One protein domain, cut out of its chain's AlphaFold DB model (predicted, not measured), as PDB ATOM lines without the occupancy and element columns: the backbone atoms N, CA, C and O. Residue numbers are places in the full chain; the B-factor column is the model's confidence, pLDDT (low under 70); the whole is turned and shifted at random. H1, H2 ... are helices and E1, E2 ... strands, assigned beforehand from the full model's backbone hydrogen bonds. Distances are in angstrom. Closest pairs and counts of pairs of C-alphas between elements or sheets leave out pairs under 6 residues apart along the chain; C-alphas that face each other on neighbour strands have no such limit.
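What this domain is: This is residues 3 to 168 of the 172 residues of the protein "Complex III subunit VII" of Onchocerca volvulus (UniProt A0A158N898). Crossed helices make two groups, one of H1 and H2 packed on H4, the other of the long H8 with H5 near its far end, H7 at a corner by its beginning, and H9 running outward from H7. The short H6 lies in the middle between the groups, and the long stretch of residues 124 to 142 leads from the end of H8 back to H9. The printed part has 166 residues, mostly helix by class, in the order E1, then H1 to H9. It is compact, with a radius of gyration of the C-alphas of 17.3 A, and spans 49 by 37 by 33 A.

How they stand to each other: Start at residues 3 to 4, which pair antiparallel with residues 7 to 8 of E1, residues 7 to 9; E1 pairs with no named strand. Go on to H1, residues 18 to 31, whose residues 20 to 24 alone touch residues 70 to 71 of H4, residues 58 to 71. Their closest C-alphas, of Thr 24 and Tyr 70, are 6.7 A apart, at a steep tilt of 39 degrees, opposite ways. H2, residues 36 to 43, touches H4 about perpendicular at 87 degrees, closest at the C-alphas of Leu 38 and Met 62, 5.9 A. H3, residues 46 to 49, touches no helix. Look next at H5, residues 74 to 77, which touches residues 116 to 121 alone of H8, residues 104 to 123; the closest C-alphas, of Tyr 77 and Ala 117, are 5.1 A apart. H6, residues 81 to 84, is close to but not clearly touching H4 (Trp 68 and Phe 81, C-alphas 7.6 A apart) and H8. The closest C-alphas of H6 and H8, of Asp 83 and Arg 110, are 6.8 A apart. Residues 96 to 100 alone of H7, residues 90 to 102, touch residues 106 to 107 of H8, at a steep tilt of 55 degrees, opposite ways, closest at the C-alphas of Asn 100 and Phe 107, 5.6 A. Residues 145 to 149 alone of H9, residues 143 to 159, touch H7 at a steep tilt of 56 degrees, opposite ways; the closest C-alphas, of Ala 95 and Tyr 145, are 5.2 A apart. Every O i to N i+4 pair is within hydrogen-bond range in H4, H7, H8 and H9, against 6 of 10 in H1 and 1 of 4 in H2, where 3 of 5 O i to N i+3 pairs are; H3, H5 and H6 are too short for an O i to N i+4 pair.

Where its parts are: Find C-alpha 7 at (-57.352, 103.799, 29.464), where E1 begins. H1 is 20.0 A from first to last C-alpha, and H4 is 18.6 A. H7 is 18.4 A. Find C-alpha 104 at (-37.716, 123.135, 46.489); from there H8 runs 29.0 A to C-alpha 123. H9 runs 24.4 A and ends at C-alpha 159, at (-36.117, 95.459, 28.550).

The domain as a whole: The two C-alphas farthest apart, of Pro 128 and Ser 160, are 51.8 A apart. The printed part has no cut, and the link from H8 to H9, with 19 residues, is long. The mean pLDDT of the printed part is 77.5, and residues 3 to 40 and 85 to 88 are under 70.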
ATOM      1  N   PHE A   3     -55.186 110.876  30.528       36.99
ATOM      2  CA  PHE A   3     -55.390 109.796  29.570       36.99
ATOM      3  C   PHE A   3     -54.098 108.957  29.523       36.99
ATOM      4  O   PHE A   3     -53.087 109.406  28.978       36.99
ATOM      5  N   ARG A   4     -54.095 107.784  30.169       39.11
ATOM      6  CA  ARG A   4     -52.999 106.799  30.087       39.11
ATOM      7  C   ARG A   4     -53.287 105.825  28.943       39.11
ATOM      8  O   ARG A   4     -54.434 105.715  28.538       39.11
ATOM      9  N   ASN A   5     -52.251 105.171  28.407       39.13
ATOM     10  CA  ASN A   5     -52.281 104.179  27.314       39.13
ATOM     11  C   ASN A   5     -53.652 103.493  27.117       39.13
ATOM     12  O   ASN A   5     -53.961 102.508  27.787       39.13
ATOM     13  N   ASN A   6     -54.482 104.053  26.229       35.77
ATOM     14  CA  ASN A   6     -55.842 103.600  25.898       35.77
ATOM     15  C   ASN A   6     -56.841 103.415  27.064       35.77
ATOM     16  O   ASN A   6     -57.917 102.856  26.873       35.77
ATOM     17  N   SER A   7     -56.529 103.906  28.261       28.94
ATOM     18  CA  SER A   7     -57.352 103.799  29.464       28.94
ATOM     19  C   SER A   7     -57.462 105.150  30.181       28.94
ATOM     20  O   SER A   7     -56.481 105.805  30.548       28.94
ATOM     21  N   VAL A   8     -58.705 105.594  30.385       33.25
ATOM     22  CA  VAL A   8     -59.012 106.782  31.185       33.25
ATOM     23  C   VAL A   8     -58.738 106.439  32.646       33.25
ATOM     24  O   VAL A   8     -59.574 105.836  33.312       33.25
ATOM     25  N   VAL A   9     -57.575 106.825  33.171       40.53
ATOM     26  CA  VAL A   9     -57.368 106.774  34.619       40.53
ATOM     27  C   VAL A   9     -58.105 107.966  35.209       40.53
ATOM     28  O   VAL A   9     -57.620 109.105  35.233       40.53
ATOM     29  N   PHE A  10     -59.328 107.699  35.660       37.71
ATOM     30  CA  PHE A  10     -59.973 108.537  36.650       37.71
ATOM     31  C   PHE A  10     -59.101 108.473  37.902       37.71
ATOM     32  O   PHE A  10     -59.140 107.504  38.652       37.71
ATOM     33  N   ILE A  11     -58.304 109.515  38.143       44.01
ATOM     34  CA  ILE A  11     -57.956 109.847  39.522       44.01
ATOM     35  C   ILE A  11     -59.280 110.318  40.118       44.01
ATOM     36  O   ILE A  11     -59.644 111.488  39.986       44.01
ATOM     37  N   LEU A  12     -60.072 109.363  40.604       33.96
ATOM     38  CA  LEU A  12     -61.292 109.645  41.337       33.96
ATOM     39  C   LEU A  12     -60.867 110.462  42.560       33.96
ATOM     40  O   LEU A  12     -60.026 109.986  43.323       33.96
ATOM     41  N   PRO A  13     -61.383 111.685  42.759       41.12
ATOM     42  CA  PRO A  13     -61.289 112.321  44.060       41.12
ATOM     43  C   PRO A  13     -61.862 111.347  45.090       41.12
ATOM     44  O   PRO A  13     -62.931 110.780  44.860       41.12
ATOM     45  N   CYS A  14     -61.134 111.160  46.191       43.49
ATOM     46  CA  CYS A  14     -61.397 110.161  47.230       43.49
ATOM     47  C   CYS A  14     -62.843 110.164  47.762       43.49
ATOM     48  O   CYS A  14     -63.285 109.154  48.288       43.49
ATOM     49  N   GLU A  15     -63.605 111.246  47.598       34.46
ATOM     50  CA  GLU A  15     -65.011 111.322  47.996       34.46
ATOM     51  C   GLU A  15     -65.784 112.259  47.051       34.46
ATOM     52  O   GLU A  15     -66.003 113.438  47.342       34.46
ATOM     53  N   ILE A  16     -66.205 111.768  45.883       40.76
ATOM     54  CA  ILE A  16     -67.324 112.397  45.166       40.76
ATOM     55  C   ILE A  16     -68.601 111.801  45.754       40.76
ATOM     56  O   ILE A  16     -69.004 110.699  45.394       40.76
ATOM     57  N   GLY A  17     -69.251 112.534  46.658       36.83
ATOM     58  CA  GLY A  17     -70.630 112.224  47.027       36.83
ATOM     59  C   GLY A  17     -71.504 112.185  45.768       36.83
ATOM     60  O   GLY A  17     -71.422 113.089  44.930       36.83
ATOM     61  N   TYR A  18     -72.332 111.144  45.644       47.64
ATOM     62  CA  TYR A  18     -73.243 110.875  44.521       47.64
ATOM     63  C   TYR A  18     -74.036 112.115  44.041       47.64
ATOM     64  O   TYR A  18     -74.266 112.281  42.843       47.64
ATOM     65  N   GLU A  19     -74.344 113.047  44.947       46.93
ATOM     66  CA  GLU A  19     -74.949 114.367  44.698       46.93
ATOM     67  C   GLU A  19     -74.276 115.195  43.576       46.93
ATOM     68  O   GLU A  19     -74.952 115.861  42.786       46.93
ATOM     69  N   GLN A  20     -72.940 115.163  43.445       47.18
ATOM     70  CA  GLN A  20     -72.241 115.949  42.412       47.18
ATOM     71  C   GLN A  20     -72.289 115.287  41.027       47.18
ATOM     72  O   GLN A  20     -72.337 115.993  40.014       47.18
ATOM     73  N   MET A  21     -72.346 113.951  40.959       43.61
ATOM     74  CA  MET A  21     -72.514 113.232  39.690       43.61
ATOM     75  C   MET A  21     -73.857 113.565  39.031       43.61
ATOM     76  O   MET A  21     -73.889 113.798  37.826       43.61
ATOM     77  N   VAL A  22     -74.938 113.683  39.811       49.02
ATOM     78  CA  VAL A  22     -76.281 113.999  39.283       49.02
ATOM     79  C   VAL A  22     -76.344 115.415  38.693       49.02
ATOM     80  O   VAL A  22     -76.920 115.626  37.625       49.02
ATOM     81  N   ARG A  23     -75.672 116.398  39.314       51.84
ATOM     82  CA  ARG A  23     -75.516 117.741  38.714       51.84
ATOM     83  C   ARG A  23     -74.684 117.717  37.430       51.84
ATOM     84  O   ARG A  23     -74.924 118.522  36.530       51.84
ATOM     85  N   THR A  24     -73.726 116.797  37.336       46.78
ATOM     86  CA  THR A  24     -72.825 116.667  36.185       46.78
ATOM     87  C   THR A  24     -73.563 116.157  34.943       46.78
ATOM     88  O   THR A  24     -73.327 116.677  33.856       46.78
ATOM     89  N   THR A  25     -74.502 115.214  35.074       48.91
ATOM     90  CA  THR A  25     -75.268 114.672  33.933       48.91
ATOM     91  C   THR A  25     -76.224 115.689  33.306       48.91
ATOM     92  O   THR A  25     -76.314 115.761  32.079       48.91
ATOM     93  N   LEU A  26     -76.908 116.506  34.116       51.01
ATOM     94  CA  LEU A  26     -77.810 117.555  33.617       51.01
ATOM     95  C   LEU A  26     -77.045 118.687  32.913       51.01
ATOM     96  O   LEU A  26     -77.448 119.127  31.837       51.01
ATOM     97  N   LEU A  27     -75.905 119.110  33.469       49.16
ATOM     98  CA  LEU A  27     -75.068 120.153  32.868       49.16
ATOM     99  C   LEU A  27     -74.254 119.664  31.670       49.16
ATOM    100  O   LEU A  27     -73.991 120.466  30.780       49.16
ATOM    101  N   ALA A  28     -73.886 118.381  31.596       49.94
ATOM    102  CA  ALA A  28     -73.190 117.832  30.433       49.94
ATOM    103  C   ALA A  28     -74.010 118.036  29.149       49.94
ATOM    104  O   ALA A  28     -73.465 118.525  28.163       49.94
ATOM    105  N   LYS A  29     -75.331 117.784  29.183       49.67
ATOM    106  CA  LYS A  29     -76.231 118.040  28.040       49.67
ATOM    107  C   LYS A  29     -76.224 119.510  27.595       49.67
ATOM    108  O   LYS A  29     -76.228 119.773  26.399       49.67
ATOM    109  N   VAL A  30     -76.159 120.455  28.536       52.08
ATOM    110  CA  VAL A  30     -76.101 121.904  28.250       52.08
ATOM    111  C   VAL A  30     -74.702 122.337  27.775       52.08
ATOM    112  O   VAL A  30     -74.571 123.213  26.922       52.08
ATOM    113  N   ALA A  31     -73.643 121.699  28.280       49.29
ATOM    114  CA  ALA A  31     -72.248 122.040  28.002       49.29
ATOM    115  C   ALA A  31     -71.763 121.591  26.614       49.29
ATOM    116  O   ALA A  31     -70.930 122.280  26.025       49.29
ATOM    117  N   PHE A  32     -72.298 120.496  26.055       51.14
ATOM    118  CA  PHE A  32     -71.933 120.047  24.701       51.14
ATOM    119  C   PHE A  32     -72.272 121.072  23.604       51.14
ATOM    120  O   PHE A  32     -71.672 121.029  22.534       51.14
ATOM    121  N   SER A  33     -73.178 122.020  23.871       50.83
ATOM    122  CA  SER A  33     -73.574 123.062  22.917       50.83
ATOM    123  C   SER A  33     -72.710 124.330  22.972       50.83
ATOM    124  O   SER A  33     -72.888 125.203  22.123       50.83
ATOM    125  N   GLN A  34     -71.808 124.491  23.950       52.32
ATOM    126  CA  GLN A  34     -71.069 125.747  24.116       52.32
ATOM    127  C   GLN A  34     -69.642 125.682  23.533       52.32
ATOM    128  O   GLN A  34     -68.749 125.101  24.159       52.32
ATOM    129  N   PRO A  35     -69.359 126.348  22.391       54.39
ATOM    130  CA  PRO A  35     -68.000 126.444  21.840       54.39
ATOM    131  C   PRO A  35     -67.039 127.247  22.739       54.39
ATOM    132  O   PRO A  35     -65.820 127.107  22.621       54.39
ATOM    133  N   SER A  36     -67.567 128.036  23.683       59.08
ATOM    134  CA  SER A  36     -66.801 128.852  24.641       59.08
ATOM    135  C   SER A  36     -65.840 128.033  25.513       59.08
ATOM    136  O   SER A  36     -64.810 128.542  25.961       59.08
ATOM    137  N   LEU A  37     -66.138 126.751  25.729       57.57
ATOM    138  CA  LEU A  37     -65.294 125.851  26.504       57.57
ATOM    139  C   LEU A  37     -64.026 125.415  25.740       57.57
ATOM    140  O   LEU A  37     -63.019 125.108  26.375       57.57
ATOM    141  N   LEU A  38     -64.036 125.430  24.399       61.15
ATOM    142  CA  LEU A  38     -62.834 125.178  23.590       61.15
ATOM    143  C   LEU A  38     -61.879 126.375  23.627       61.15
ATOM    144  O   LEU A  38     -60.690 126.196  23.877       61.15
ATOM    145  N   ALA A  39     -62.403 127.597  23.464       56.82
ATOM    146  CA  ALA A  39     -61.617 128.835  23.541       56.82
ATOM    147  C   ALA A  39     -60.971 129.049  24.925       56.82
ATOM    148  O   ALA A  39     -59.992 129.777  25.071       56.82
ATOM    149  N   ARG A  40     -61.479 128.383  25.970       69.73
ATOM    150  CA  ARG A  40     -60.945 128.501  27.333       69.73
ATOM    151  C   ARG A  40     -59.514 127.973  27.476       69.73
ATOM    152  O   ARG A  40     -58.801 128.417  28.372       69.73
ATOM    153  N   TRP A  41     -59.081 127.071  26.600       72.98
ATOM    154  CA  TRP A  41     -57.715 126.546  26.615       72.98
ATOM    155  C   TRP A  41     -56.653 127.537  26.163       72.98
ATOM    156  O   TRP A  41     -55.499 127.403  26.543       72.98
ATOM    157  N   GLU A  42     -57.039 128.578  25.435       76.09
ATOM    158  CA  GLU A  42     -56.135 129.668  25.074       76.09
ATOM    159  C   GLU A  42     -55.689 130.480  26.304       76.09
ATOM    160  O   GLU A  42     -54.556 130.975  26.358       76.09
ATOM    161  N   LYS A  43     -56.562 130.540  27.320       81.32
ATOM    162  CA  LYS A  43     -56.395 131.306  28.564       81.32
ATOM    163  C   LYS A  43     -55.661 130.556  29.683       81.32
ATOM    164  O   LYS A  43     -55.611 131.051  30.799       81.32
ATOM    165  N   VAL A  44     -55.128 129.359  29.433       83.29
ATOM    166  CA  VAL A  44     -54.317 128.653  30.445       83.29
ATOM    167  C   VAL A  44     -53.008 129.389  30.721       83.29
ATOM    168  O   VAL A  44     -52.502 130.102  29.847       83.29
ATOM    169  N   SER A  45     -52.431 129.157  31.904       82.37
ATOM    170  CA  SER A  45     -51.115 129.689  32.259       82.37
ATOM    171  C   SER A  45     -50.065 129.335  31.193       82.37
ATOM    172  O   SER A  45     -50.119 128.257  30.585       82.37
ATOM    173  N   PRO A  46     -49.064 130.203  30.961       78.96
ATOM    174  CA  PRO A  46     -47.977 129.900  30.030       78.96
ATOM    175  C   PRO A  46     -47.190 128.649  30.449       78.96
ATOM    176  O   PRO A  46     -46.752 127.893  29.586       78.96
ATOM    177  N   ALA A  47     -47.085 128.375  31.755       80.12
ATOM    178  CA  ALA A  47     -46.463 127.158  32.276       80.12
ATOM    179  C   ALA A  47     -47.155 125.888  31.753       80.12
ATOM    180  O   ALA A  47     -46.489 124.929  31.372       80.12
ATOM    181  N   VAL A  48     -48.488 125.900  31.649       84.08
ATOM    182  CA  VAL A  48     -49.268 124.760  31.143       84.08
ATOM    183  C   VAL A  48     -49.139 124.573  29.647       84.08
ATOM    184  O   VAL A  48     -49.180 123.434  29.182       84.08
ATOM    185  N   LYS A  49     -48.938 125.652  28.886       80.98
ATOM    186  CA  LYS A  49     -48.736 125.561  27.432       80.98
ATOM    187  C   LYS A  49     -47.492 124.736  27.083       80.98
ATOM    188  O   LYS A  49     -47.492 124.055  26.062       80.98
ATOM    189  N   ASN A  50     -46.487 124.732  27.960       84.10
ATOM    190  CA  ASN A  50     -45.259 123.948  27.797       84.10
ATOM    191  C   ASN A  50     -45.423 122.464  28.175       84.10
ATOM    192  O   ASN A  50     -44.559 121.643  27.863       84.10
ATOM    193  N   ILE A  51     -46.513 122.091  28.848       85.89
ATOM    194  CA  ILE A  51     -46.722 120.726  29.335       85.89
ATOM    195  C   ILE A  51     -47.368 119.878  28.240       85.89
ATOM    196  O   ILE A  51     -48.521 120.074  27.852       85.89
ATOM    197  N   LYS A  52     -46.630 118.864  27.771       83.86
ATOM    198  CA  LYS A  52     -47.126 117.903  26.782       83.86
ATOM    199  C   LYS A  52     -48.112 116.921  27.420       83.86
ATOM    200  O   LYS A  52     -47.789 116.171  28.338       83.86
ATOM    201  N   PHE A  53     -49.338 116.891  26.909       85.42
ATOM    202  CA  PHE A  53     -50.299 115.839  27.227       85.42
ATOM    203  C   PHE A  53     -50.311 114.786  26.121       85.42
ATOM    204  O   PHE A  53     -50.232 115.116  24.943       85.42
ATOM    205  N   THR A  54     -50.470 113.521  26.511       79.16
ATOM    206  CA  THR A  54     -50.563 112.368  25.597       79.16
ATOM    207  C   THR A  54     -51.723 112.511  24.607       79.16
ATOM    208  O   THR A  54     -51.588 112.160  23.442       79.16
ATOM    209  N   TYR A  55     -52.845 113.086  25.054       78.59
ATOM    210  CA  TYR A  55     -54.018 113.382  24.235       78.59
ATOM    211  C   TYR A  55     -54.329 114.876  24.342       78.59
ATOM    212  O   TYR A  55     -54.847 115.337  25.363       78.59
ATOM    213  N   ASN A  56     -54.011 115.628  23.285       80.70
ATOM    214  CA  ASN A  56     -54.206 117.081  23.215       80.70
ATOM    215  C   ASN A  56     -55.319 117.512  22.232       80.70
ATOM    216  O   ASN A  56     -55.348 118.641  21.749       80.70
ATOM    217  N   GLY A  57     -56.258 116.618  21.913       84.39
ATOM    218  CA  GLY A  57     -57.395 116.961  21.053       84.39
ATOM    219  C   GLY A  57     -58.334 117.993  21.694       84.39
ATOM    220  O   GLY A  57     -58.451 118.052  22.920       84.39
ATOM    221  N   LYS A  58     -59.074 118.743  20.865       83.37
ATOM    222  CA  LYS A  58     -60.108 119.712  21.297       83.37
ATOM    223  C   LYS A  58     -61.073 119.119  22.335       83.37
ATOM    224  O   LYS A  58     -61.385 119.746  23.343       83.37
ATOM    225  N   TRP A  59     -61.483 117.868  22.134       83.00
ATOM    226  CA  TRP A  59     -62.349 117.136  23.061       83.00
ATOM    227  C   TRP A  59     -61.665 116.745  24.375       83.00
ATOM    228  O   TRP A  59     -62.271 116.847  25.437       83.00
ATOM    229  N   ALA A  60     -60.397 116.329  24.340       83.49
ATOM    230  CA  ALA A  60     -59.644 115.995  25.552       83.49
ATOM    231  C   ALA A  60     -59.429 117.238  26.429       83.49
ATOM    232  O   ALA A  60     -59.557 117.188  27.654       83.49
ATOM    233  N   GLN A  61     -59.154 118.362  25.771       83.56
ATOM    234  CA  GLN A  61     -59.100 119.689  26.356       83.56
ATOM    235  C   GLN A  61     -60.447 120.043  27.019       83.56
ATOM    236  O   GLN A  61     -60.508 120.243  28.237       83.56
ATOM    237  N   MET A  62     -61.544 120.027  26.260       83.51
ATOM    238  CA  MET A  62     -62.911 120.240  26.760       83.51
ATOM    239  C   MET A  62     -63.225 119.401  28.009       83.51
ATOM    240  O   MET A  62     -63.618 119.937  29.046       83.51
ATOM    241  N   LEU A  63     -63.008 118.084  27.936       85.62
ATOM    242  CA  LEU A  63     -63.312 117.150  29.021       85.62
ATOM    243  C   LEU A  63     -62.501 117.432  30.279       85.62
ATOM    244  O   LEU A  63     -63.016 117.314  31.388       85.62
ATOM    245  N   ARG A  64     -61.231 117.811  30.137       85.08
ATOM    246  CA  ARG A  64     -60.405 118.130  31.296       85.08
ATOM    247  C   ARG A  64     -60.838 119.439  31.951       85.08
ATOM    248  O   ARG A  64     -60.906 119.464  33.177       85.08
ATOM    249  N   TYR A  65     -61.188 120.468  31.178       84.65
ATOM    250  CA  TYR A  65     -61.768 121.695  31.737       84.65
ATOM    251  C   TYR A  65     -63.089 121.409  32.461       84.65
ATOM    252  O   TYR A  65     -63.307 121.881  33.577       84.65
ATOM    253  N   PHE A  66     -63.955 120.596  31.853       85.33
ATOM    254  CA  PHE A  66     -65.219 120.181  32.454       85.33
ATOM    255  C   PHE A  66     -64.993 119.409  33.763       85.33
ATOM    256  O   PHE A  66     -65.588 119.733  34.788       85.33
ATOM    257  N   PHE A  67     -64.072 118.445  33.764       85.27
ATOM    258  CA  PHE A  67     -63.711 117.681  34.957       85.27
ATOM    259  C   PHE A  67     -63.146 118.574  36.066       85.27
ATOM    260  O   PHE A  67     -63.556 118.452  37.215       85.27
ATOM    261  N   TRP A  68     -62.249 119.499  35.728       84.69
ATOM    262  CA  TRP A  68     -61.682 120.455  36.679       84.69
ATOM    263  C   TRP A  68     -62.745 121.413  37.245       84.69
ATOM    264  O   TRP A  68     -62.750 121.699  38.437       84.69
ATOM    265  N   SER A  69     -63.690 121.862  36.413       83.90
ATOM    266  CA  SER A  69     -64.726 122.829  36.809       83.90
ATOM    267  C   SER A  69     -65.880 122.218  37.605       83.90
ATOM    268  O   SER A  69     -66.446 122.893  38.471       83.90
ATOM    269  N   TYR A  70     -66.269 120.984  37.278       82.18
ATOM    270  CA  TYR A  70     -67.507 120.367  37.767       82.18
ATOM    271  C   TYR A  70     -67.284 119.043  38.500       82.18
ATOM    272  O   TYR A  70     -67.975 118.787  39.481       82.18
ATOM    273  N   GLY A  71     -66.321 118.226  38.067       79.84
ATOM    274  CA  GLY A  71     -66.013 116.938  38.700       79.84
ATOM    275  C   GLY A  71     -65.127 117.054  39.943       79.84
ATOM    276  O   GLY A  71     -65.051 116.120  40.738       79.84
ATOM    277  N   TRP A  72     -64.459 118.195  40.124       80.33
ATOM    278  CA  TRP A  72     -63.479 118.413  41.177       80.33
ATOM    279  C   TRP A  72     -63.829 119.615  42.064       80.33
ATOM    280  O   TRP A  72     -64.111 120.712  41.586       80.33
ATOM    281  N   SER A  73     -63.793 119.421  43.389       83.24
ATOM    282  CA  SER A  73     -64.170 120.453  44.372       83.24
ATOM    283  C   SER A  73     -62.989 121.099  45.111       83.24
ATOM    284  O   SER A  73     -63.208 122.011  45.911       83.24
ATOM    285  N   GLY A  74     -61.744 120.700  44.813       84.79
ATOM    286  CA  GLY A  74     -60.536 121.212  45.480       84.79
ATOM    287  C   GLY A  74     -60.299 122.715  45.315       84.79
ATOM    288  O   GLY A  74     -59.757 123.350  46.219       84.79
ATOM    289  N   ARG A  75     -60.823 123.320  44.240       88.98
ATOM    290  CA  ARG A  75     -60.742 124.771  43.998       88.98
ATOM    291  C   ARG A  75     -61.303 125.640  45.123       88.98
ATOM    292  O   ARG A  75     -60.856 126.765  45.318       88.98
ATOM    293  N   ARG A  76     -62.270 125.110  45.883       89.93
ATOM    294  CA  ARG A  76     -62.929 125.824  46.992       89.93
ATOM    295  C   ARG A  76     -62.011 126.039  48.198       89.93
ATOM    296  O   ARG A  76     -62.335 126.848  49.059       89.93
ATOM    297  N   TYR A  77     -60.906 125.301  48.257       92.52
ATOM    298  CA  TYR A  77     -59.911 125.358  49.326       92.52
ATOM    299  C   TYR A  77     -58.564 125.914  48.837       92.52
ATOM    300  O   TYR A  77     -57.608 125.952  49.604       92.52
ATOM    301  N   GLY A  78     -58.477 126.346  47.573       91.42
ATOM    302  CA  GLY A  78     -57.247 126.912  47.021       91.42
ATOM    303  C   GLY A  78     -56.236 125.872  46.521       91.42
ATOM    304  O   GLY A  78     -55.086 126.229  46.285       91.42
ATOM    305  N   LEU A  79     -56.626 124.597  46.373       92.53
ATOM    306  CA  LEU A  79     -55.720 123.578  45.833       92.53
ATOM    307  C   LEU A  79     -55.560 123.721  44.318       92.53
ATOM    308  O   LEU A  79     -56.491 124.140  43.619       92.53
ATOM    309  N   LEU A  80     -54.404 123.271  43.836       91.24
ATOM    310  CA  LEU A  80     -54.145 122.943  42.437       91.24
ATOM    311  C   LEU A  80     -54.496 121.481  42.146       91.24
ATOM    312  O   LEU A  80     -54.629 120.654  43.055       91.24
ATOM    313  N   PHE A  81     -54.644 121.136  40.870       87.52
ATOM    314  CA  PHE A  81     -55.121 119.814  40.470       87.52
ATOM    315  C   PHE A  81     -54.199 118.675  40.943       87.52
ATOM    316  O   PHE A  81     -54.676 117.627  41.380       87.52
ATOM    317  N   HIS A  82     -52.878 118.876  40.887       86.34
ATOM    318  CA  HIS A  82     -51.894 117.865  41.299       86.34
ATOM    319  C   HIS A  82     -51.674 117.756  42.810       86.34
ATOM    320  O   HIS A  82     -51.045 116.794  43.252       86.34
ATOM    321  N   ASP A  83     -52.232 118.665  43.613       86.50
ATOM    322  CA  ASP A  83     -52.096 118.592  45.072       86.50
ATOM    323  C   ASP A  83     -52.821 117.365  45.642       86.50
ATOM    324  O   ASP A  83     -52.388 116.803  46.644       86.50
ATOM    325  N   GLN A  84     -53.880 116.907  44.964       73.33
ATOM    326  CA  GLN A  84     -54.676 115.735  45.346       73.33
ATOM    327  C   GLN A  84     -54.167 114.414  44.764       73.33
ATOM    328  O   GLN A  84     -54.831 113.387  44.909       73.33
ATOM    329  N   CYS A  85     -53.026 114.406  44.069       64.26
ATOM    330  CA  CYS A  85     -52.437 113.145  43.639       64.26
ATOM    331  C   CYS A  85     -52.167 112.266  44.869       64.26
ATOM    332  O   CYS A  85     -51.475 112.678  45.796       64.26
ATOM    333  N   PHE A  86     -52.738 111.060  44.866       61.35
ATOM    334  CA  PHE A  86     -52.657 110.121  45.977       61.35
ATOM    335  C   PHE A  86     -51.199 109.768  46.300       61.35
ATOM    336  O   PHE A  86     -50.534 109.065  45.539       61.35
ATOM    337  N   GLU A  87     -50.740 110.196  47.473       59.33
ATOM    338  CA  GLU A  87     -49.443 109.826  48.039       59.33
ATOM    339  C   GLU A  87     -49.214 108.309  48.243       59.33
ATOM    340  O   GLU A  87     -48.047 107.916  48.188       59.33
ATOM    341  N   PRO A  88     -50.224 107.408  48.396       65.59
ATOM    342  CA  PRO A  88     -49.939 105.966  48.443       65.59
ATOM    343  C   PRO A  88     -49.364 105.396  47.137       65.59
ATOM    344  O   PRO A  88     -48.833 104.285  47.145       65.59
ATOM    345  N   ALA A  89     -49.438 106.118  46.012       77.14
ATOM    346  CA  ALA A  89     -48.792 105.690  44.777       77.14
ATOM    347  C   ALA A  89     -47.277 105.943  44.849       77.14
ATOM    348  O   ALA A  89     -46.820 107.083  44.959       77.14
ATOM    349  N   ALA A  90     -46.483 104.878  44.716       82.86
ATOM    350  CA  ALA A  90     -45.024 104.966  44.727       82.86
ATOM    351  C   ALA A  90     -44.482 105.909  43.634       82.86
ATOM    352  O   ALA A  90     -43.475 106.580  43.842       82.86
ATOM    353  N   GLU A  91     -45.173 106.011  42.493       85.79
ATOM    354  CA  GLU A  91     -44.836 106.954  41.426       85.79
ATOM    355  C   GLU A  91     -44.986 108.420  41.864       85.79
ATOM    356  O   GLU A  91     -44.153 109.254  41.519       85.79
ATOM    357  N   VAL A  92     -46.020 108.744  42.649       87.08
ATOM    358  CA  VAL A  92     -46.242 110.109  43.159       87.08
ATOM    359  C   VAL A  92     -45.195 110.450  44.213       87.08
ATOM    360  O   VAL A  92     -44.649 111.550  44.187       87.08
ATOM    361  N   LYS A  93     -44.856 109.502  45.095       88.77
ATOM    362  CA  LYS A  93     -43.792 109.686  46.091       88.77
ATOM    363  C   LYS A  93     -42.445 110.000  45.433       88.77
ATOM    364  O   LYS A  93     -41.772 110.940  45.849       88.77
ATOM    365  N   GLU A  94     -42.073 109.270  44.384       89.47
ATOM    366  CA  GLU A  94     -40.856 109.579  43.628       89.47
ATOM    367  C   GLU A  94     -40.945 110.902  42.876       89.47
ATOM    368  O   GLU A  94     -39.970 111.650  42.861       89.47
ATOM    369  N   ALA A  95     -42.096 111.224  42.283       91.77
ATOM    370  CA  ALA A  95     -42.288 112.507  41.617       91.77
ATOM    371  C   ALA A  95     -42.112 113.673  42.602       91.77
ATOM    372  O   ALA A  95     -41.428 114.640  42.284       91.77
ATOM    373  N   LEU A  96     -42.648 113.557  43.822       92.10
ATOM    374  CA  LEU A  96     -42.458 114.540  44.892       92.10
ATOM    375  C   LEU A  96     -41.008 114.593  45.387       92.10
ATOM    376  O   LEU A  96     -40.503 115.681  45.653       92.10
ATOM    377  N   ARG A  97     -40.313 113.451  45.463       91.91
ATOM    378  CA  ARG A  97     -38.877 113.417  45.777       91.91
ATOM    379  C   ARG A  97     -38.072 114.173  44.719       91.91
ATOM    380  O   ARG A  97     -37.250 115.009  45.073       91.91
ATOM    381  N   ARG A  98     -38.326 113.923  43.428       93.94
ATOM    382  CA  ARG A  98     -37.680 114.640  42.313       93.94
ATOM    383  C   ARG A  98     -38.017 116.127  42.329       93.94
ATOM    384  O   ARG A  98     -37.112 116.934  42.148       93.94
ATOM    385  N   LEU A  99     -39.276 116.474  42.594       93.30
ATOM    386  CA  LEU A  99     -39.727 117.858  42.708       93.30
ATOM    387  C   LEU A  99     -38.975 118.597  43.821       93.30
ATOM    388  O   LEU A  99     -38.433 119.662  43.565       93.30
ATOM    389  N   ASN A 100     -38.867 118.015  45.017       93.63
ATOM    390  CA  ASN A 100     -38.129 118.624  46.128       93.63
ATOM    391  C   ASN A 100     -36.629 118.802  45.827       93.63
ATOM    392  O   ASN A 100     -36.009 119.738  46.318       93.63
ATOM    393  N   LEU A 101     -36.038 117.906  45.025       94.28
ATOM    394  CA  LEU A 101     -34.631 117.992  44.622       94.28
ATOM    395  C   LEU A 101     -34.383 119.054  43.537       94.28
ATOM    396  O   LEU A 101     -33.356 119.722  43.591       94.28
ATOM    397  N   LYS A 102     -35.273 119.182  42.542       93.97
ATOM    398  CA  LYS A 102     -35.099 120.133  41.428       93.97
ATOM    399  C   LYS A 102     -35.620 121.538  41.764       93.97
ATOM    400  O   LYS A 102     -34.964 122.518  41.433       93.97
ATOM    401  N   GLU A 103     -36.787 121.634  42.403       92.22
ATOM    402  CA  GLU A 103     -37.531 122.883  42.630       92.22
ATOM    403  C   GLU A 103     -38.114 122.924  44.061       92.22
ATOM    404  O   GLU A 103     -39.321 122.731  44.264       92.22
ATOM    405  N   PRO A 104     -37.280 123.170  45.090       93.19
ATOM    406  CA  PRO A 104     -37.716 123.135  46.489       93.19
ATOM    407  C   PRO A 104     -38.792 124.183  46.822       93.19
ATOM    408  O   PRO A 104     -39.713 123.889  47.583       93.19
ATOM    409  N   TRP A 105     -38.754 125.370  46.202       94.46
ATOM    410  CA  TRP A 105     -39.751 126.427  46.438       94.46
ATOM    411  C   TRP A 105     -41.173 125.984  46.056       94.46
ATOM    412  O   TRP A 105     -42.127 126.240  46.784       94.46
ATOM    413  N   LEU A 106     -41.324 125.249  44.950       92.79
ATOM    414  CA  LEU A 106     -42.620 124.766  44.473       92.79
ATOM    415  C   LEU A 106     -43.174 123.650  45.369       92.79
ATOM    416  O   LEU A 106     -44.389 123.522  45.562       92.79
ATOM    417  N   PHE A 107     -42.278 122.851  45.951       93.69
ATOM    418  CA  PHE A 107     -42.629 121.870  46.972       93.69
ATOM    419  C   PHE A 107     -43.107 122.544  48.269       93.69
ATOM    420  O   PHE A 107     -44.093 122.100  48.868       93.69
ATOM    421  N   ASP A 108     -42.470 123.642  48.680       95.41
ATOM    422  CA  ASP A 108     -42.899 124.441  49.831       95.41
ATOM    423  C   ASP A 108     -44.265 125.102  49.605       95.41
ATOM    424  O   ASP A 108     -45.151 124.980  50.453       95.41
ATOM    425  N   GLU A 109     -44.498 125.692  48.432       94.50
ATOM    426  CA  GLU A 109     -45.808 126.235  48.054       94.50
ATOM    427  C   GLU A 109     -46.920 125.179  48.113       94.50
ATOM    428  O   GLU A 109     -48.024 125.456  48.591       94.50
ATOM    429  N   ARG A 110     -46.637 123.949  47.660       92.88
ATOM    430  CA  ARG A 110     -47.573 122.822  47.783       92.88
ATOM    431  C   ARG A 110     -47.896 122.538  49.248       92.88
ATOM    432  O   ARG A 110     -49.068 122.364  49.582       92.88
ATOM    433  N   LYS A 111     -46.891 122.484  50.128       93.32
ATOM    434  CA  LYS A 111     -47.107 122.241  51.565       93.32
ATOM    435  C   LYS A 111     -47.982 123.326  52.192       93.32
ATOM    436  O   LYS A 111     -48.904 122.992  52.930       93.32
ATOM    437  N   ILE A 112     -47.750 124.593  51.851       95.59
ATOM    438  CA  ILE A 112     -48.560 125.721  52.335       95.59
ATOM    439  C   ILE A 112     -50.019 125.573  51.880       95.59
ATOM    440  O   ILE A 112     -50.931 125.676  52.701       95.59
ATOM    441  N   ARG A 113     -50.248 125.263  50.593       93.82
ATOM    442  CA  ARG A 113     -51.594 125.022  50.039       93.82
ATOM    443  C   ARG A 113     -52.315 123.884  50.760       93.82
ATOM    444  O   ARG A 113     -53.478 124.036  51.131       93.82
ATOM    445  N   LEU A 114     -51.626 122.769  50.995       93.24
ATOM    446  CA  LEU A 114     -52.182 121.611  51.696       93.24
ATOM    447  C   LEU A 114     -52.492 121.906  53.163       93.24
ATOM    448  O   LEU A 114     -53.567 121.540  53.631       93.24
ATOM    449  N   TYR A 115     -51.595 122.593  53.871       94.66
ATOM    450  CA  TYR A 115     -51.810 122.987  55.260       94.66
ATOM    451  C   TYR A 115     -53.030 123.903  55.392       94.66
ATOM    452  O   TYR A 115     -53.939 123.632  56.171       94.66
ATOM    453  N   HIS A 116     -53.102 124.944  54.561       93.91
ATOM    454  CA  HIS A 116     -54.224 125.875  54.556       93.91
ATOM    455  C   HIS A 116     -55.552 125.185  54.210       93.91
ATOM    456  O   HIS A 116     -56.565 125.389  54.882       93.91
ATOM    457  N   ALA A 117     -55.551 124.324  53.192       93.30
ATOM    458  CA  ALA A 117     -56.728 123.550  52.824       93.30
ATOM    459  C   ALA A 117     -57.183 122.596  53.934       93.30
ATOM    460  O   ALA A 117     -58.385 122.448  54.156       93.30
ATOM    461  N   HIS A 118     -56.234 121.961  54.625       92.50
ATOM    462  CA  HIS A 118     -56.515 121.097  55.761       92.50
ATOM    463  C   HIS A 118     -57.170 121.885  56.899       92.50
ATOM    464  O   HIS A 118     -58.237 121.487  57.354       92.50
ATOM    465  N   SER A 119     -56.611 123.036  57.284       94.41
ATOM    466  CA  SER A 119     -57.193 123.899  58.319       94.41
ATOM    467  C   SER A 119     -58.621 124.325  57.971       94.41
ATOM    468  O   SER A 119     -59.535 124.115  58.766       94.41
ATOM    469  N   LEU A 120     -58.858 124.828  56.752       93.57
ATOM    470  CA  LEU A 120     -60.205 125.199  56.299       93.57
ATOM    471  C   LEU A 120     -61.181 124.021  56.356       93.57
ATOM    472  O   LEU A 120     -62.313 124.163  56.814       93.57
ATOM    473  N   LYS A 121     -60.743 122.844  55.901       89.23
ATOM    474  CA  LYS A 121     -61.570 121.637  55.912       89.23
ATOM    475  C   LYS A 121     -61.899 121.192  57.339       89.23
ATOM    476  O   LYS A 121     -63.044 120.811  57.571       89.23
ATOM    477  N   SER A 122     -60.944 121.276  58.264       93.66
ATOM    478  CA  SER A 122     -61.124 120.963  59.686       93.66
ATOM    479  C   SER A 122     -62.103 121.919  60.371       93.66
ATOM    480  O   SER A 122     -62.925 121.474  61.165       93.66
ATOM    481  N   HIS A 123     -62.093 123.205  60.011       93.95
ATOM    482  CA  HIS A 123     -63.073 124.187  60.495       93.95
ATOM    483  C   HIS A 123     -64.434 124.109  59.779       93.95
ATOM    484  O   HIS A 123     -65.393 124.754  60.193       93.95
ATOM    485  N   GLY A 124     -64.548 123.333  58.695       91.23
ATOM    486  CA  GLY A 124     -65.748 123.301  57.851       91.23
ATOM    487  C   GLY A 124     -65.941 124.563  56.998       91.23
ATOM    488  O   GLY A 124     -66.991 124.739  56.372       91.23
ATOM    489  N   GLU A 125     -64.925 125.420  56.932       92.05
ATOM    490  CA  GLU A 125     -64.920 126.676  56.196       92.05
ATOM    491  C   GLU A 125     -64.515 126.478  54.731       92.05
ATOM    492  O   GLU A 125     -63.960 125.454  54.320       92.05
ATOM    493  N   ARG A 126     -64.823 127.469  53.891       90.72
ATOM    494  CA  ARG A 126     -64.448 127.481  52.471       90.72
ATOM    495  C   ARG A 126     -63.994 128.875  52.082       90.72
ATOM    496  O   ARG A 126     -64.528 129.857  52.591       90.72
ATOM    497  N   LEU A 127     -63.078 128.958  51.119       92.77
ATOM    498  CA  LEU A 127     -62.671 130.250  50.577       92.77
ATOM    499  C   LEU A 127     -63.853 130.956  49.896       92.77
ATOM    500  O   LEU A 127     -64.706 130.286  49.291       92.77
ATOM    501  N   PRO A 128     -63.887 132.302  49.922       94.29
ATOM    502  CA  PRO A 128     -64.822 133.066  49.108       94.29
ATOM    503  C   PRO A 128     -64.601 132.749  47.624       94.29
ATOM    504  O   PRO A 128     -63.480 132.471  47.196       94.29
ATOM    505  N   LYS A 129     -65.677 132.801  46.830       90.64
ATOM    506  CA  LYS A 129     -65.675 132.380  45.414       90.64
ATOM    507  C   LYS A 129     -64.640 133.113  44.556       90.64
ATOM    508  O   LYS A 129     -64.121 132.532  43.611       90.64
ATOM    509  N   GLU A 130     -64.331 134.359  44.896       93.09
ATOM    510  CA  GLU A 130     -63.345 135.193  44.199       93.09
ATOM    511  C   GLU A 130     -61.911 134.675  44.347       93.09
ATOM    512  O   GLU A 130     -61.103 134.834  43.434       93.09
ATOM    513  N   LYS A 131     -61.611 134.023  45.479       92.29
ATOM    514  CA  LYS A 131     -60.293 133.457  45.804       92.29
ATOM    515  C   LYS A 131     -60.175 131.975  45.445       92.29
ATOM    516  O   LYS A 131     -59.223 131.317  45.857       92.29
ATOM    517  N   TRP A 132     -61.149 131.410  44.733       92.75
ATOM    518  CA  TRP A 132     -61.020 130.040  44.240       92.75
ATOM    519  C   TRP A 132     -59.942 129.976  43.168       92.75
ATOM    520  O   TRP A 132     -59.779 130.921  42.394       92.75
ATOM    521  N   THR A 133     -59.242 128.843  43.092       90.48
ATOM    522  CA  THR A 133     -58.266 128.642  42.021       90.48
ATOM    523  C   THR A 133     -58.958 128.744  40.671       90.48
ATOM    524  O   THR A 133     -60.019 128.152  40.432       90.48
ATOM    525  N   LYS A 134     -58.373 129.565  39.802       90.95
ATOM    526  CA  LYS A 134     -58.850 129.784  38.443       90.95
ATOM    527  C   LYS A 134     -58.158 128.805  37.511       90.95
ATOM    528  O   LYS A 134     -57.066 128.318  37.776       90.95
ATOM    529  N   TRP A 135     -58.802 128.555  36.379       87.51
ATOM    530  CA  TRP A 135     -58.244 127.698  35.336       87.51
ATOM    531  C   TRP A 135     -56.954 128.276  34.738       87.51
ATOM    532  O   TRP A 135     -56.073 127.547  34.297       87.51
ATOM    533  N   GLU A 136     -56.866 129.602  34.743       87.85
ATOM    534  CA  GLU A 136     -55.776 130.390  34.169       87.85
ATOM    535  C   GLU A 136     -54.507 130.311  35.034       87.85
ATOM    536  O   GLU A 136     -53.416 130.428  34.495       87.85
ATOM    537  N   ASP A 137     -54.647 130.004  36.332       88.03
ATOM    538  CA  ASP A 137     -53.551 129.922  37.312       88.03
ATOM    539  C   ASP A 137     -53.071 128.479  37.562       88.03
ATOM    540  O   ASP A 137     -52.153 128.235  38.342       88.03
ATOM    541  N   GLU A 138     -53.696 127.486  36.927       88.18
ATOM    542  CA  GLU A 138     -53.292 126.090  37.075       88.18
ATOM    543  C   GLU A 138     -51.919 125.880  36.411       88.18
ATOM    544  O   GLU A 138     -51.710 126.324  35.284       88.18
ATOM    545  N   THR A 139     -50.978 125.205  37.083       87.50
ATOM    546  CA  THR A 139     -49.589 125.035  36.596       87.50
ATOM    547  C   THR A 139     -49.241 123.608  36.187       87.50
ATOM    548  O   THR A 139     -48.225 123.398  35.537       87.50
ATOM    549  N   TRP A 140     -50.064 122.613  36.546       89.77
ATOM    550  CA  TRP A 140     -49.808 121.181  36.312       89.77
ATOM    551  C   TRP A 140     -48.360 120.735  36.647       89.77
ATOM    552  O   TRP A 140     -47.797 119.850  36.004       89.77
ATOM    553  N   TYR A 141     -47.778 121.311  37.701       90.15
ATOM    554  CA  TYR A 141     -46.347 121.231  38.022       90.15
ATOM    555  C   TYR A 141     -45.766 119.813  38.185       90.15
ATOM    556  O   TYR A 141     -44.596 119.581  37.904       90.15
ATOM    557  N   LEU A 142     -46.564 118.837  38.633       91.23
ATOM    558  CA  LEU A 142     -46.089 117.468  38.869       91.23
ATOM    559  C   LEU A 142     -46.009 116.630  37.578       91.23
ATOM    560  O   LEU A 142     -45.402 115.559  37.563       91.23
ATOM    561  N   LYS A 143     -46.628 117.096  36.486       89.45
ATOM    562  CA  LYS A 143     -46.777 116.339  35.238       89.45
ATOM    563  C   LYS A 143     -45.445 115.934  34.584       89.45
ATOM    564  O   LYS A 143     -45.350 114.760  34.227       89.45
ATOM    565  N   PRO A 144     -44.426 116.810  34.460       90.89
ATOM    566  CA  PRO A 144     -43.152 116.439  33.839       90.89
ATOM    567  C   PRO A 144     -42.471 115.269  34.558       90.89
ATOM    568  O   PRO A 144     -42.043 114.311  33.922       90.89
ATOM    569  N   TYR A 145     -42.471 115.289  35.891       91.60
ATOM    570  CA  TYR A 145     -41.886 114.233  36.720       91.60
ATOM    571  C   TYR A 145     -42.643 112.905  36.612       91.60
ATOM    572  O   TYR A 145     -42.035 111.836  36.609       91.60
ATOM    573  N   LEU A 146     -43.974 112.957  36.508       90.29
ATOM    574  CA  LEU A 146     -44.791 111.760  36.301       90.29
ATOM    575  C   LEU A 146     -44.549 111.130  34.925       90.29
ATOM    576  O   LEU A 146     -44.595 109.905  34.813       90.29
ATOM    577  N   ASP A 147     -44.283 111.942  33.901       90.00
ATOM    578  CA  ASP A 147     -43.970 111.451  32.557       90.00
ATOM    579  C   ASP A 147     -42.591 110.793  32.488       90.00
ATOM    580  O   ASP A 147     -42.487 109.708  31.918       90.00
ATOM    581  N   GLU A 148     -41.574 111.374  33.136       91.03
ATOM    582  CA  GLU A 148     -40.249 110.744  33.279       91.03
ATOM    583  C   GLU A 148     -40.362 109.350  33.930       91.03
ATOM    584  O   GLU A 148     -39.806 108.367  33.443       91.03
ATOM    585  N   ILE A 149     -41.126 109.238  35.021       91.24
ATOM    586  CA  ILE A 149     -41.292 107.976  35.760       91.24
ATOM    587  C   ILE A 149     -42.068 106.936  34.939       91.24
ATOM    588  O   ILE A 149     -41.773 105.739  35.007       91.24
ATOM    589  N   GLU A 150     -43.069 107.361  34.170       87.53
ATOM    590  CA  GLU A 150     -43.827 106.464  33.294       87.53
ATOM    591  C   GLU A 150     -42.963 105.950  32.136       87.53
ATOM    592  O   GLU A 150     -43.023 104.765  31.802       87.53
ATOM    593  N   GLU A 151     -42.123 106.806  31.558       89.84
ATOM    594  CA  GLU A 151     -41.167 106.413  30.526       89.84
ATOM    595  C   GLU A 151     -40.150 105.399  31.066       89.84
ATOM    596  O   GLU A 151     -39.965 104.336  30.472       89.84
ATOM    597  N   GLU A 152     -39.581 105.642  32.251       89.17
ATOM    598  CA  GLU A 152     -38.703 104.682  32.931       89.17
ATOM    599  C   GLU A 152     -39.401 103.338  33.185       89.17
ATOM    600  O   GLU A 152     -38.804 102.272  33.007       89.17
ATOM    601  N   LYS A 153     -40.678 103.367  33.583       88.17
ATOM    602  CA  LYS A 153     -41.490 102.166  33.819       88.17
ATOM    603  C   LYS A 153     -41.726 101.386  32.526       88.17
ATOM    604  O   LYS A 153     -41.593 100.163  32.540       88.17
ATOM    605  N   LYS A 154     -42.028 102.073  31.421       88.01
ATOM    606  CA  LYS A 154     -42.226 101.461  30.100       88.01
ATOM    607  C   LYS A 154     -40.931 100.847  29.568       88.01
ATOM    608  O   LYS A 154     -40.942  99.701  29.129       88.01
ATOM    609  N   THR A 155     -39.813 101.563  29.666       89.17
ATOM    610  CA  THR A 155     -38.498 101.071  29.228       89.17
ATOM    611  C   THR A 155     -38.072  99.843  30.028       89.17
ATOM    612  O   THR A 155     -37.718  98.822  29.444       89.17
ATOM    613  N   ARG A 156     -38.198  99.871  31.363       86.77
ATOM    614  CA  ARG A 156     -37.872  98.707  32.208       86.77
ATOM    615  C   ARG A 156     -38.761  97.503  31.923       86.77
ATOM    616  O   ARG A 156     -38.241  96.386  31.900       86.77
ATOM    617  N   ALA A 157     -40.058  97.726  31.694       87.01
ATOM    618  CA  ALA A 157     -40.999  96.672  31.326       87.01
ATOM    619  C   ALA A 157     -40.619  96.011  29.992       87.01
ATOM    620  O   ALA A 157     -40.640  94.789  29.909       87.01
ATOM    621  N   ASN A 158     -40.205  96.800  28.995       87.35
ATOM    622  CA  ASN A 158     -39.791  96.291  27.686       87.35
ATOM    623  C   ASN A 158     -38.436  95.565  27.717       87.35
ATOM    624  O   ASN A 158     -38.256  94.596  26.991       87.35
ATOM    625  N   THR A 159     -37.475  96.032  28.522       86.77
ATOM    626  CA  THR A 159     -36.117  95.459  28.550       86.77
ATOM    627  C   THR A 159     -35.985  94.273  29.505       86.77
ATOM    628  O   THR A 159     -35.436  93.246  29.131       86.77
ATOM    629  N   SER A 160     -36.436  94.421  30.754       82.69
ATOM    630  CA  SER A 160     -36.145  93.472  31.848       82.69
ATOM    631  C   SER A 160     -37.390  92.883  32.514       82.69
ATOM    632  O   SER A 160     -37.282  91.910  33.252       82.69
ATOM    633  N   GLY A 161     -38.560  93.508  32.340       79.81
ATOM    634  CA  GLY A 161     -39.781  93.181  33.082       79.81
ATOM    635  C   GLY A 161     -39.743  93.519  34.584       79.81
ATOM    636  O   GLY A 161     -40.773  93.432  35.251       79.81
ATOM    637  N   LEU A 162     -38.594  93.931  35.136       81.08
ATOM    638  CA  LEU A 162     -38.421  94.170  36.570       81.08
ATOM    639  C   LEU A 162     -39.088  95.471  37.039       81.08
ATOM    640  O   LEU A 162     -39.089  96.498  36.350       81.08
ATOM    641  N   LEU A 163     -39.618  95.444  38.267       77.98
ATOM    642  CA  LEU A 163     -40.146  96.635  38.932       77.98
ATOM    643  C   LEU A 163     -39.032  97.681  39.142       77.98
ATOM    644  O   LEU A 163     -37.882  97.322  39.403       77.98
ATOM    645  N   PRO A 164     -39.345  98.990  39.051       77.61
ATOM    646  CA  PRO A 164     -38.367 100.033  39.313       77.61
ATOM    647  C   PRO A 164     -37.954 100.023  40.789       77.61
ATOM    648  O   PRO A 164     -38.749  99.678  41.664       77.61
ATOM    649  N   THR A 165     -36.724 100.457  41.058       79.64
ATOM    650  CA  THR A 165     -36.087 100.405  42.385       79.64
ATOM    651  C   THR A 165     -36.923 101.054  43.484       79.64
ATOM    652  O   THR A 165     -37.028 100.503  44.570       79.64
ATOM    653  N   PHE A 166     -37.603 102.164  43.196       78.28
ATOM    654  CA  PHE A 166     -38.451 102.856  44.169       78.28
ATOM    655  C   PHE A 166     -39.723 102.093  44.583       78.28
ATOM    656  O   PHE A 166     -40.322 102.411  45.609       78.28
ATOM    657  N   ARG A 167     -40.163 101.098  43.796       77.12
ATOM    658  CA  ARG A 167     -41.270 100.194  44.166       77.12
ATOM    659  C   ARG A 167     -40.795  98.966  44.938       77.12
ATOM    660  O   ARG A 167     -41.621  98.284  45.541       77.12
ATOM    661  N   LEU A 168     -39.495  98.681  44.938       77.37
ATOM    662  CA  LEU A 168     -38.926  97.608  45.739       77.37
ATOM    663  C   LEU A 168     -38.855  98.100  47.187       77.37
ATOM    664  O   LEU A 168     -37.925  98.799  47.579       77.37
TER     665      LEU A 168